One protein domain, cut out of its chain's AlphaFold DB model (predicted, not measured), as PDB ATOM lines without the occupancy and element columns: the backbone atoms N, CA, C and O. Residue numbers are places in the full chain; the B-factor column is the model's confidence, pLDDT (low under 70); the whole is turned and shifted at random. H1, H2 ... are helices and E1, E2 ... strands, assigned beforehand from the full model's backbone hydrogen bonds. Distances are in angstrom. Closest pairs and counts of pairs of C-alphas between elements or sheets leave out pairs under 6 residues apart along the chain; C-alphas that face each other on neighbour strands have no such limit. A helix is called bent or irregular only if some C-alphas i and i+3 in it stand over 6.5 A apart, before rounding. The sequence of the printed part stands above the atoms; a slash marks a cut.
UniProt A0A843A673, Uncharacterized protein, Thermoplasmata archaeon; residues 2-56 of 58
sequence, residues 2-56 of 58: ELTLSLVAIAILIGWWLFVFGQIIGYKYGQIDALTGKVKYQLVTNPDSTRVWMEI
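What this domain is: This is residues 2 to 56 of the 58 residues of an uncharacterized protein of Thermoplasmata archaeon (UniProt A0A843A673). The model looks like a T: one long helix, H1, is the stem and sticks out alone, and a small, narrow head lies across its far end. The head is made of a hairpin of two short strands, E1 and E2, reaching one way, and of a loop in residues 30 to 40 that runs out the other way and folds back to E1. The printed part has 55 residues with one named helix and two named strands, in the order H1, E1, E2, and the sheet, of order E1 - E2, is antiparallel. The class is mixed, helices and strands. The whole is extended, with a radius of gyration of the C-alphas of 19.5 A, and it is flat, its C-alphas spanning 59 by 34 by 10 A along their three main axes.

Where its parts are: H1 holds residues 2 to 25, from Glu 2 to Ile 25, and its first and last C-alphas are 35.2 A apart. C-alpha 2 is at (-34.505, -51.572, 18.195) and C-alpha 25 at (-15.306, -22.431, 22.924), and the largest change between them is in y. Residues 26 to 40 follow, 15 residues with no named element. In this stretch C-alpha 30 is at (-6.558, -11.356, 20.812), C-alpha 35 at (-10.441, -6.337, 7.238) and C-alpha 40 at (-10.299, -5.843, 18.402), where the values of z show the way out and back. E1 holds residues 41 to 45, Tyr 41 to Thr 45. E2 holds residues 51 to 55, Arg 51 to Glu 55, and C-alpha 55 is at (-12.756, -4.255, 23.209). Each strand has 5 residues.

How they stand to each other: H1 has a kink of 26 degrees near residue 19. It is neither bent nor irregular, but only just: C-alphas 20 and 23 are 6.3 A apart. In its backbone 17 of 20 pairs of O i and N i+4 are within hydrogen-bond range. Residues 2 to 26, of which 2 to 25 belong to H1, stand free: no C-alpha 8 or more residues away along the chain comes within 10 A of theirs. From H1 to E1 there is a long link of 15 residues. From E1 to E2 the link is tight, with 5 residues between them, and the two strands form a hairpin. They are antiparallel neighbours, with an angle of 145 degrees between their N-to-C directions. Among the C-alphas that face each other are those of Tyr 41 and Glu 55, 4.5 A apart, and those of Thr 45 and Arg 51, also 4.5 A apart. Backbone N 42 and O 54 are within hydrogen-bond range at 3.0 A, and so are N 52 and O 44 at 2.9 A. H1 and E2 are apart.

The domain as a whole: The two C-alphas farthest apart in the domain are those of Glu 2 and Pro 47, at 59.8 A. Without the stretch that stands free, a body of 30 residues remains, spanning 34 by 17 by 8 A, with a radius of gyration of 10.5 A. The printed part has no cut; it begins at residue 2 and ends at residue 56 of a full chain of 58 residues. The one long link is that from H1 to E1. The mean pLDDT of the printed part is 77.4, and that of H1 is 83. Confidence is low, under 70, in 15 residues, namely residues 22 to 34, of which 22 to 25 belong to H1, and residues 36 to 37.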
ATOM      1  N   GLU A   2     -34.854 -52.198  16.902       76.00
ATOM      2  CA  GLU A   2     -34.505 -51.572  18.195       76.00
ATOM      3  C   GLU A   2     -33.104 -50.919  18.193       76.00
ATOM      4  O   GLU A   2     -32.963 -49.726  18.433       76.00
ATOM      5  N   LEU A   3     -32.062 -51.676  17.814       79.31
ATOM      6  CA  LEU A   3     -30.666 -51.205  17.832       79.31
ATOM      7  C   LEU A   3     -30.419 -49.987  16.923       79.31
ATOM      8  O   LEU A   3     -29.704 -49.057  17.286       79.31
ATOM      9  N   THR A   4     -31.032 -49.987  15.740       84.69
ATOM     10  CA  THR A   4     -30.949 -48.885  14.775       84.69
ATOM     11  C   THR A   4     -31.626 -47.621  15.297       84.69
ATOM     12  O   THR A   4     -31.102 -46.531  15.093       84.69
ATOM     13  N   LEU A   5     -32.746 -47.759  16.016       88.00
ATOM     14  CA  LEU A   5     -33.446 -46.627  16.624       88.00
ATOM     15  C   LEU A   5     -32.599 -45.993  17.737       88.00
ATOM     16  O   LEU A   5     -32.451 -44.773  17.792       88.00
ATOM     17  N   SER A   6     -31.977 -46.831  18.570       90.12
ATOM     18  CA  SER A   6     -31.092 -46.392  19.653       90.12
ATOM     19  C   SER A   6     -29.856 -45.654  19.135       90.12
ATOM     20  O   SER A   6     -29.485 -44.619  19.683       90.12
ATOM     21  N   LEU A   7     -29.241 -46.130  18.046       92.75
ATOM     22  CA  LEU A   7     -28.089 -45.461  17.428       92.75
ATOM     23  C   LEU A   7     -28.449 -44.078  16.870       92.75
ATOM     24  O   LEU A   7     -27.688 -43.127  17.050       92.75
ATOM     25  N   VAL A   8     -29.621 -43.947  16.244       92.88
ATOM     26  CA  VAL A   8     -30.117 -42.657  15.738       92.88
ATOM     27  C   VAL A   8     -30.374 -41.682  16.890       92.88
ATOM     28  O   VAL A   8     -29.955 -40.528  16.814       92.88
ATOM     29  N   ALA A   9     -30.985 -42.140  17.985       92.50
ATOM     30  CA  ALA A   9     -31.220 -41.306  19.164       92.50
ATOM     31  C   ALA A   9     -29.908 -40.802  19.794       92.50
ATOM     32  O   ALA A   9     -29.796 -39.623  20.134       92.50
ATOM     33  N   ILE A  10     -28.889 -41.662  19.889       94.31
ATOM     34  CA  ILE A  10     -27.561 -41.288  20.402       94.31
ATOM     35  C   ILE A  10     -26.893 -40.248  19.494       94.31
ATOM     36  O   ILE A  10     -26.358 -39.258  19.990       94.31
ATOM     37  N   ALA A  11     -26.955 -40.426  18.171       93.25
ATOM     38  CA  ALA A  11     -26.379 -39.476  17.219       93.25
ATOM     39  C   ALA A  11     -27.021 -38.082  17.329       93.25
ATOM     40  O   ALA A  11     -26.315 -37.073  17.304       93.25
ATOM     41  N   ILE A  12     -28.344 -38.023  17.519       94.62
ATOM     42  CA  ILE A  12     -29.078 -36.766  17.729       94.62
ATOM     43  C   ILE A  12     -28.639 -36.090  19.033       94.62
ATOM     44  O   ILE A  12     -28.373 -34.888  19.038       94.62
ATOM     45  N   LEU A  13     -28.509 -36.850  20.125       94.38
ATOM     46  CA  LEU A  13     -28.065 -36.317  21.417       94.38
ATOM     47  C   LEU A  13     -26.640 -35.751  21.352       94.38
ATOM     48  O   LEU A  13     -26.393 -34.661  21.867       94.38
ATOM     49  N   ILE A  14     -25.718 -36.446  20.679       93.00
ATOM     50  CA  ILE A  14     -24.337 -35.975  20.486       93.00
ATOM     51  C   ILE A  14     -24.314 -34.711  19.619       93.00
ATOM     52  O   ILE A  14     -23.632 -33.747  19.965       93.00
ATOM     53  N   GLY A  15     -25.077 -34.683  18.523       90.75
ATOM     54  CA  GLY A  15     -25.173 -33.512  17.648       90.75
ATOM     55  C   GLY A  15     -25.720 -32.281  18.373       90.75
ATOM     56  O   GLY A  15     -25.153 -31.195  18.262       90.75
ATOM     57  N   TRP A  16     -26.769 -32.460  19.180       91.38
ATOM     58  CA  TRP A  16     -27.320 -31.395  20.020       91.38
ATOM     59  C   TRP A  16     -26.300 -30.888  21.042       91.38
ATOM     60  O   TRP A  16     -26.123 -29.680  21.204       91.38
ATOM     61  N   TRP A  17     -25.584 -31.801  21.699       87.81
ATOM     62  CA  TRP A  17     -24.561 -31.445  22.678       87.81
ATOM     63  C   TRP A  17     -23.419 -30.640  22.042       87.81
ATOM     64  O   TRP A  17     -23.053 -29.580  22.549       87.81
ATOM     65  N   LEU A  18     -22.915 -31.068  20.880       85.62
ATOM     66  CA  LEU A  18     -21.891 -30.329  20.134       85.62
ATOM     67  C   LEU A  18     -22.380 -28.953  19.665       85.62
ATOM     68  O   LEU A  18     -21.600 -28.004  19.670       85.62
ATOM     69  N   PHE A  19     -23.655 -28.811  19.299       83.12
ATOM     70  CA  PHE A  19     -24.224 -27.522  18.907       83.12
ATOM     71  C   PHE A  19     -24.291 -26.537  20.083       83.12
ATOM     72  O   PHE A  19     -23.844 -25.398  19.955       83.12
ATOM     73  N   VAL A  20     -24.798 -26.980  21.239       81.12
ATOM     74  CA  VAL A  20     -24.941 -26.132  22.436       81.12
ATOM     75  C   VAL A  20     -23.576 -25.746  23.009       81.12
ATOM     76  O   VAL A  20     -23.339 -24.577  23.310       81.12
ATOM     77  N   PHE A  21     -22.660 -26.707  23.142       73.69
ATOM     78  CA  PHE A  21     -21.368 -26.475  23.793       73.69
ATOM     79  C   PHE A  21     -20.265 -26.016  22.832       73.69
ATOM     80  O   PHE A  21     -19.307 -25.381  23.270       73.69
ATOM     81  N   GLY A  22     -20.407 -26.239  21.522       67.25
ATOM     82  CA  GLY A  22     -19.453 -25.759  20.515       67.25
ATOM     83  C   GLY A  22     -19.360 -24.232  20.447       67.25
ATOM     84  O   GLY A  22     -18.298 -23.695  20.147       67.25
ATOM     85  N   GLN A  23     -20.431 -23.519  20.811       63.66
ATOM     86  CA  GLN A  23     -20.441 -22.051  20.869       63.66
ATOM     87  C   GLN A  23     -19.702 -21.488  22.098       63.66
ATOM     88  O   GLN A  23     -19.318 -20.321  22.111       63.66
ATOM     89  N   ILE A  24     -19.484 -22.305  23.135       58.47
ATOM     90  CA  ILE A  24     -18.854 -21.876  24.397       58.47
ATOM     91  C   ILE A  24     -17.323 -21.814  24.258       58.47
ATOM     92  O   ILE A  24     -16.658 -21.098  25.005       58.47
ATOM     93  N   ILE A  25     -16.750 -22.454  23.232       55.12
ATOM     94  CA  ILE A  25     -15.306 -22.431  22.924       55.12
ATOM     95  C   ILE A  25     -14.937 -21.181  22.098       55.12
ATOM     96  O   ILE A  25     -13.996 -21.160  21.311       55.12
ATOM     97  N   GLY A  26     -15.663 -20.083  22.295       53.50
ATOM     98  CA  GLY A  26     -15.243 -18.750  21.884       53.50
ATOM     99  C   GLY A  26     -14.248 -18.180  22.888       53.50
ATOM    100  O   GLY A  26     -14.519 -17.152  23.508       53.50
ATOM    101  N   TYR A  27     -13.106 -18.844  23.094       49.06
ATOM    102  CA  TYR A  27     -11.993 -18.203  23.788       49.06
ATOM    103  C   TYR A  27     -11.647 -16.947  22.989       49.06
ATOM    104  O   TYR A  27     -11.205 -17.028  21.843       49.06
ATOM    105  N   LYS A  28     -11.902 -15.774  23.576       55.00
ATOM    106  CA  LYS A  28     -11.508 -14.489  23.003       55.00
ATOM    107  C   LYS A  28      -9.986 -14.401  23.047       55.00
ATOM    108  O   LYS A  28      -9.450 -13.714  23.890       55.00
ATOM    109  N   TYR A  29      -9.260 -15.126  22.207       56.31
ATOM    110  CA  TYR A  29      -7.859 -14.804  21.943       56.31
ATOM    111  C   TYR A  29      -7.814 -13.424  21.285       56.31
ATOM    112  O   TYR A  29      -8.827 -13.004  20.728       56.31
ATOM    113  N   GLY A  30      -6.691 -12.706  21.369       60.81
ATOM    114  CA  GLY A  30      -6.558 -11.356  20.812       60.81
ATOM    115  C   GLY A  30      -6.996 -11.325  19.351       60.81
ATOM    116  O   GLY A  30      -6.242 -11.704  18.462       60.81
ATOM    117  N   GLN A  31      -8.260 -10.967  19.120       66.00
ATOM    118  CA  GLN A  31      -8.906 -11.189  17.838       66.00
ATOM    119  C   GLN A  31      -8.486 -10.043  16.941       66.00
ATOM    120  O   GLN A  31      -8.815  -8.887  17.213       66.00
ATOM    121  N   ILE A  32      -7.723 -10.359  15.903       65.94
ATOM    122  CA  ILE A  32      -7.337  -9.395  14.882       65.94
ATOM    123  C   ILE A  32      -8.492  -9.314  13.884       65.94
ATOM    124  O   ILE A  32      -8.969 -10.332  13.384       65.94
ATOM    125  N   ASP A  33      -8.977  -8.107  13.630       68.94
ATOM    126  CA  ASP A  33      -9.940  -7.833  12.574       68.94
ATOM    127  C   ASP A  33      -9.295  -8.132  11.213       68.94
ATOM    128  O   ASP A  33      -8.287  -7.528  10.851       68.94
ATOM    129  N   ALA A  34      -9.872  -9.069  10.459       66.06
ATOM    130  CA  ALA A  34      -9.348  -9.504   9.168       66.06
ATOM    131  C   ALA A  34      -9.393  -8.409   8.085       66.06
ATOM    132  O   ALA A  34      -8.608  -8.458   7.143       66.06
ATOM    133  N   LEU A  35     -10.288  -7.422   8.211       71.69
ATOM    134  CA  LEU A  35     -10.441  -6.337   7.238       71.69
ATOM    135  C   LEU A  35      -9.483  -5.179   7.516       71.69
ATOM    136  O   LEU A  35      -9.026  -4.516   6.588       71.69
ATOM    137  N   THR A  36      -9.188  -4.914   8.793       69.19
ATOM    138  CA  THR A  36      -8.388  -3.745   9.198       69.19
ATOM    139  C   THR A  36      -7.011  -4.092   9.753       69.19
ATOM    140  O   THR A  36      -6.193  -3.192   9.945       69.19
ATOM    141  N   GLY A  37      -6.747  -5.367  10.044       67.94
ATOM    142  CA  GLY A  37      -5.528  -5.834  10.704       67.94
ATOM    143  C   GLY A  37      -5.377  -5.342  12.147       67.94
ATOM    144  O   GLY A  37      -4.312  -5.503  12.740       67.94
ATOM    145  N   LYS A  38      -6.407  -4.710  12.728       71.31
ATOM    146  CA  LYS A  38      -6.347  -4.137  14.079       71.31
ATOM    147  C   LYS A  38      -6.803  -5.148  15.118       71.31
ATOM    148  O   LYS A  38      -7.747  -5.903  14.906       71.31
ATOM    149  N   VAL A  39      -6.155  -5.123  16.277       72.38
ATOM    150  CA  VAL A  39      -6.576  -5.907  17.441       72.38
ATOM    151  C   VAL A  39      -7.911  -5.357  17.944       72.38
ATOM    152  O   VAL A  39      -7.997  -4.193  18.329       72.38
ATOM    153  N   LYS A  40      -8.953  -6.190  17.930       73.12
ATOM    154  CA  LYS A  40     -10.299  -5.843  18.402       73.12
ATOM    155  C   LYS A  40     -10.435  -6.029  19.909       73.12
ATOM    156  O   LYS A  40     -11.064  -5.208  20.566       73.12
ATOM    157  N   TYR A  41      -9.820  -7.074  20.458       73.88
ATOM    158  CA  TYR A  41      -9.861  -7.384  21.888       73.88
ATOM    159  C   TYR A  41      -8.455  -7.573  22.448       73.88
ATOM    160  O   TYR A  41      -7.649  -8.297  21.865       73.88
ATOM    161  N   GLN A  42      -8.184  -6.973  23.603       79.12
ATOM    162  CA  GLN A  42      -6.929  -7.131  24.339       79.12
ATOM    163  C   GLN A  42      -7.189  -7.617  25.765       79.12
ATOM    164  O   GLN A  42      -8.207  -7.275  26.370       79.12
ATOM    165  N   LEU A  43      -6.265  -8.414  26.298       80.25
ATOM    166  CA  LEU A  43      -6.304  -8.857  27.685       80.25
ATOM    167  C   LEU A  43      -5.761  -7.735  28.569       80.25
ATOM    168  O   LEU A  43      -4.582  -7.398  28.477       80.25
ATOM    169  N   VAL A  44      -6.612  -7.162  29.413       80.25
ATOM    170  CA  VAL A  44      -6.233  -6.097  30.346       80.25
ATOM    171  C   VAL A  44      -6.322  -6.629  31.770       80.25
ATOM    172  O   VAL A  44      -7.257  -7.354  32.114       80.25
ATOM    173  N   THR A  45      -5.336  -6.274  32.588       84.81
ATOM    174  CA  THR A  45      -5.335  -6.574  34.021       84.81
ATOM    175  C   THR A  45      -6.004  -5.428  34.769       84.81
ATOM    176  O   THR A  45      -5.564  -4.282  34.668       84.81
ATOM    177  N   ASN A  46      -7.062  -5.737  35.510       80.56
ATOM    178  CA  ASN A  46      -7.767  -4.799  36.371       80.56
ATOM    179  C   ASN A  46      -7.005  -4.573  37.696       80.56
ATOM    180  O   ASN A  46      -6.142  -5.378  38.062       80.56
ATOM    181  N   PRO A  47      -7.329  -3.507  38.455       83.94
ATOM    182  CA  PRO A  47      -6.693  -3.215  39.745       83.94
ATOM    183  C   PRO A  47      -6.868  -4.320  40.796       83.94
ATOM    184  O   PRO A  47      -6.050  -4.461  41.697       83.94
ATOM    185  N   ASP A  48      -7.920  -5.126  40.663       89.38
ATOM    186  CA  ASP A  48      -8.220  -6.294  41.498       89.38
ATOM    187  C   ASP A  48      -7.438  -7.557  41.079       89.38
ATOM    188  O   ASP A  48      -7.723  -8.657  41.544       89.38
ATOM    189  N   SER A  49      -6.436  -7.410  40.203       80.62
ATOM    190  CA  SER A  49      -5.637  -8.492  39.608       80.62
ATOM    191  C   SER A  49      -6.414  -9.465  38.711       80.62
ATOM    192  O   SER A  49      -5.844 -10.459  38.249       80.62
ATOM    193  N   THR A  50      -7.684  -9.192  38.400       85.62
ATOM    194  CA  THR A  50      -8.439  -9.985  37.422       85.62
ATOM    195  C   THR A  50      -8.012  -9.630  35.998       85.62
ATOM    196  O   THR A  50      -7.596  -8.506  35.713       85.62
ATOM    197  N   ARG A  51      -8.075 -10.598  35.076       78.81
ATOM    198  CA  ARG A  51      -7.746 -10.389  33.657       78.81
ATOM    199  C   ARG A  51      -9.010 -10.479  32.819       78.81
ATOM    200  O   ARG A  51      -9.673 -11.514  32.825       78.81
ATOM    201  N   VAL A  52      -9.320  -9.419  32.082       81.56
ATOM    202  CA  VAL A  52     -10.546  -9.317  31.283       81.56
ATOM    203  C   VAL A  52     -10.204  -8.943  29.844       81.56
ATOM    204  O   VAL A  52      -9.353  -8.091  29.591       81.56
ATOM    205  N   TRP A  53     -10.872  -9.585  28.885       79.50
ATOM    206  CA  TRP A  53     -10.787  -9.213  27.474       79.50
ATOM    207  C   TRP A  53     -11.655  -7.988  27.204       79.50
ATOM    208  O   TRP A  53     -12.884  -8.084  27.219       79.50
ATOM    209  N   MET A  54     -11.021  -6.848  26.940       76.56
ATOM    210  CA  MET A  54     -11.702  -5.587  26.642       76.56
ATOM    211  C   MET A  54     -11.609  -5.245  25.155       76.56
ATOM    212  O   MET A  54     -10.565  -5.442  24.530       76.56
ATOM    213  N   GLU A  55     -12.713  -4.752  24.587       78.94
ATOM    214  CA  GLU A  55     -12.756  -4.255  23.209       78.94
ATOM    215  C   GLU A  55     -12.039  -2.905  23.119       78.94
ATOM    216  O   GLU A  55     -12.317  -1.994  23.903       78.94
ATOM    217  N   ILE A  56     -11.132  -2.755  22.155       73.12
ATOM    218  CA  ILE A  56     -10.469  -1.477  21.891       73.12
ATOM    219  C   ILE A  56     -11.392  -0.654  20.985       73.12
ATOM    220  O   ILE A  56     -11.392  -0.827  19.766       73.12
TER     221      ILE A  56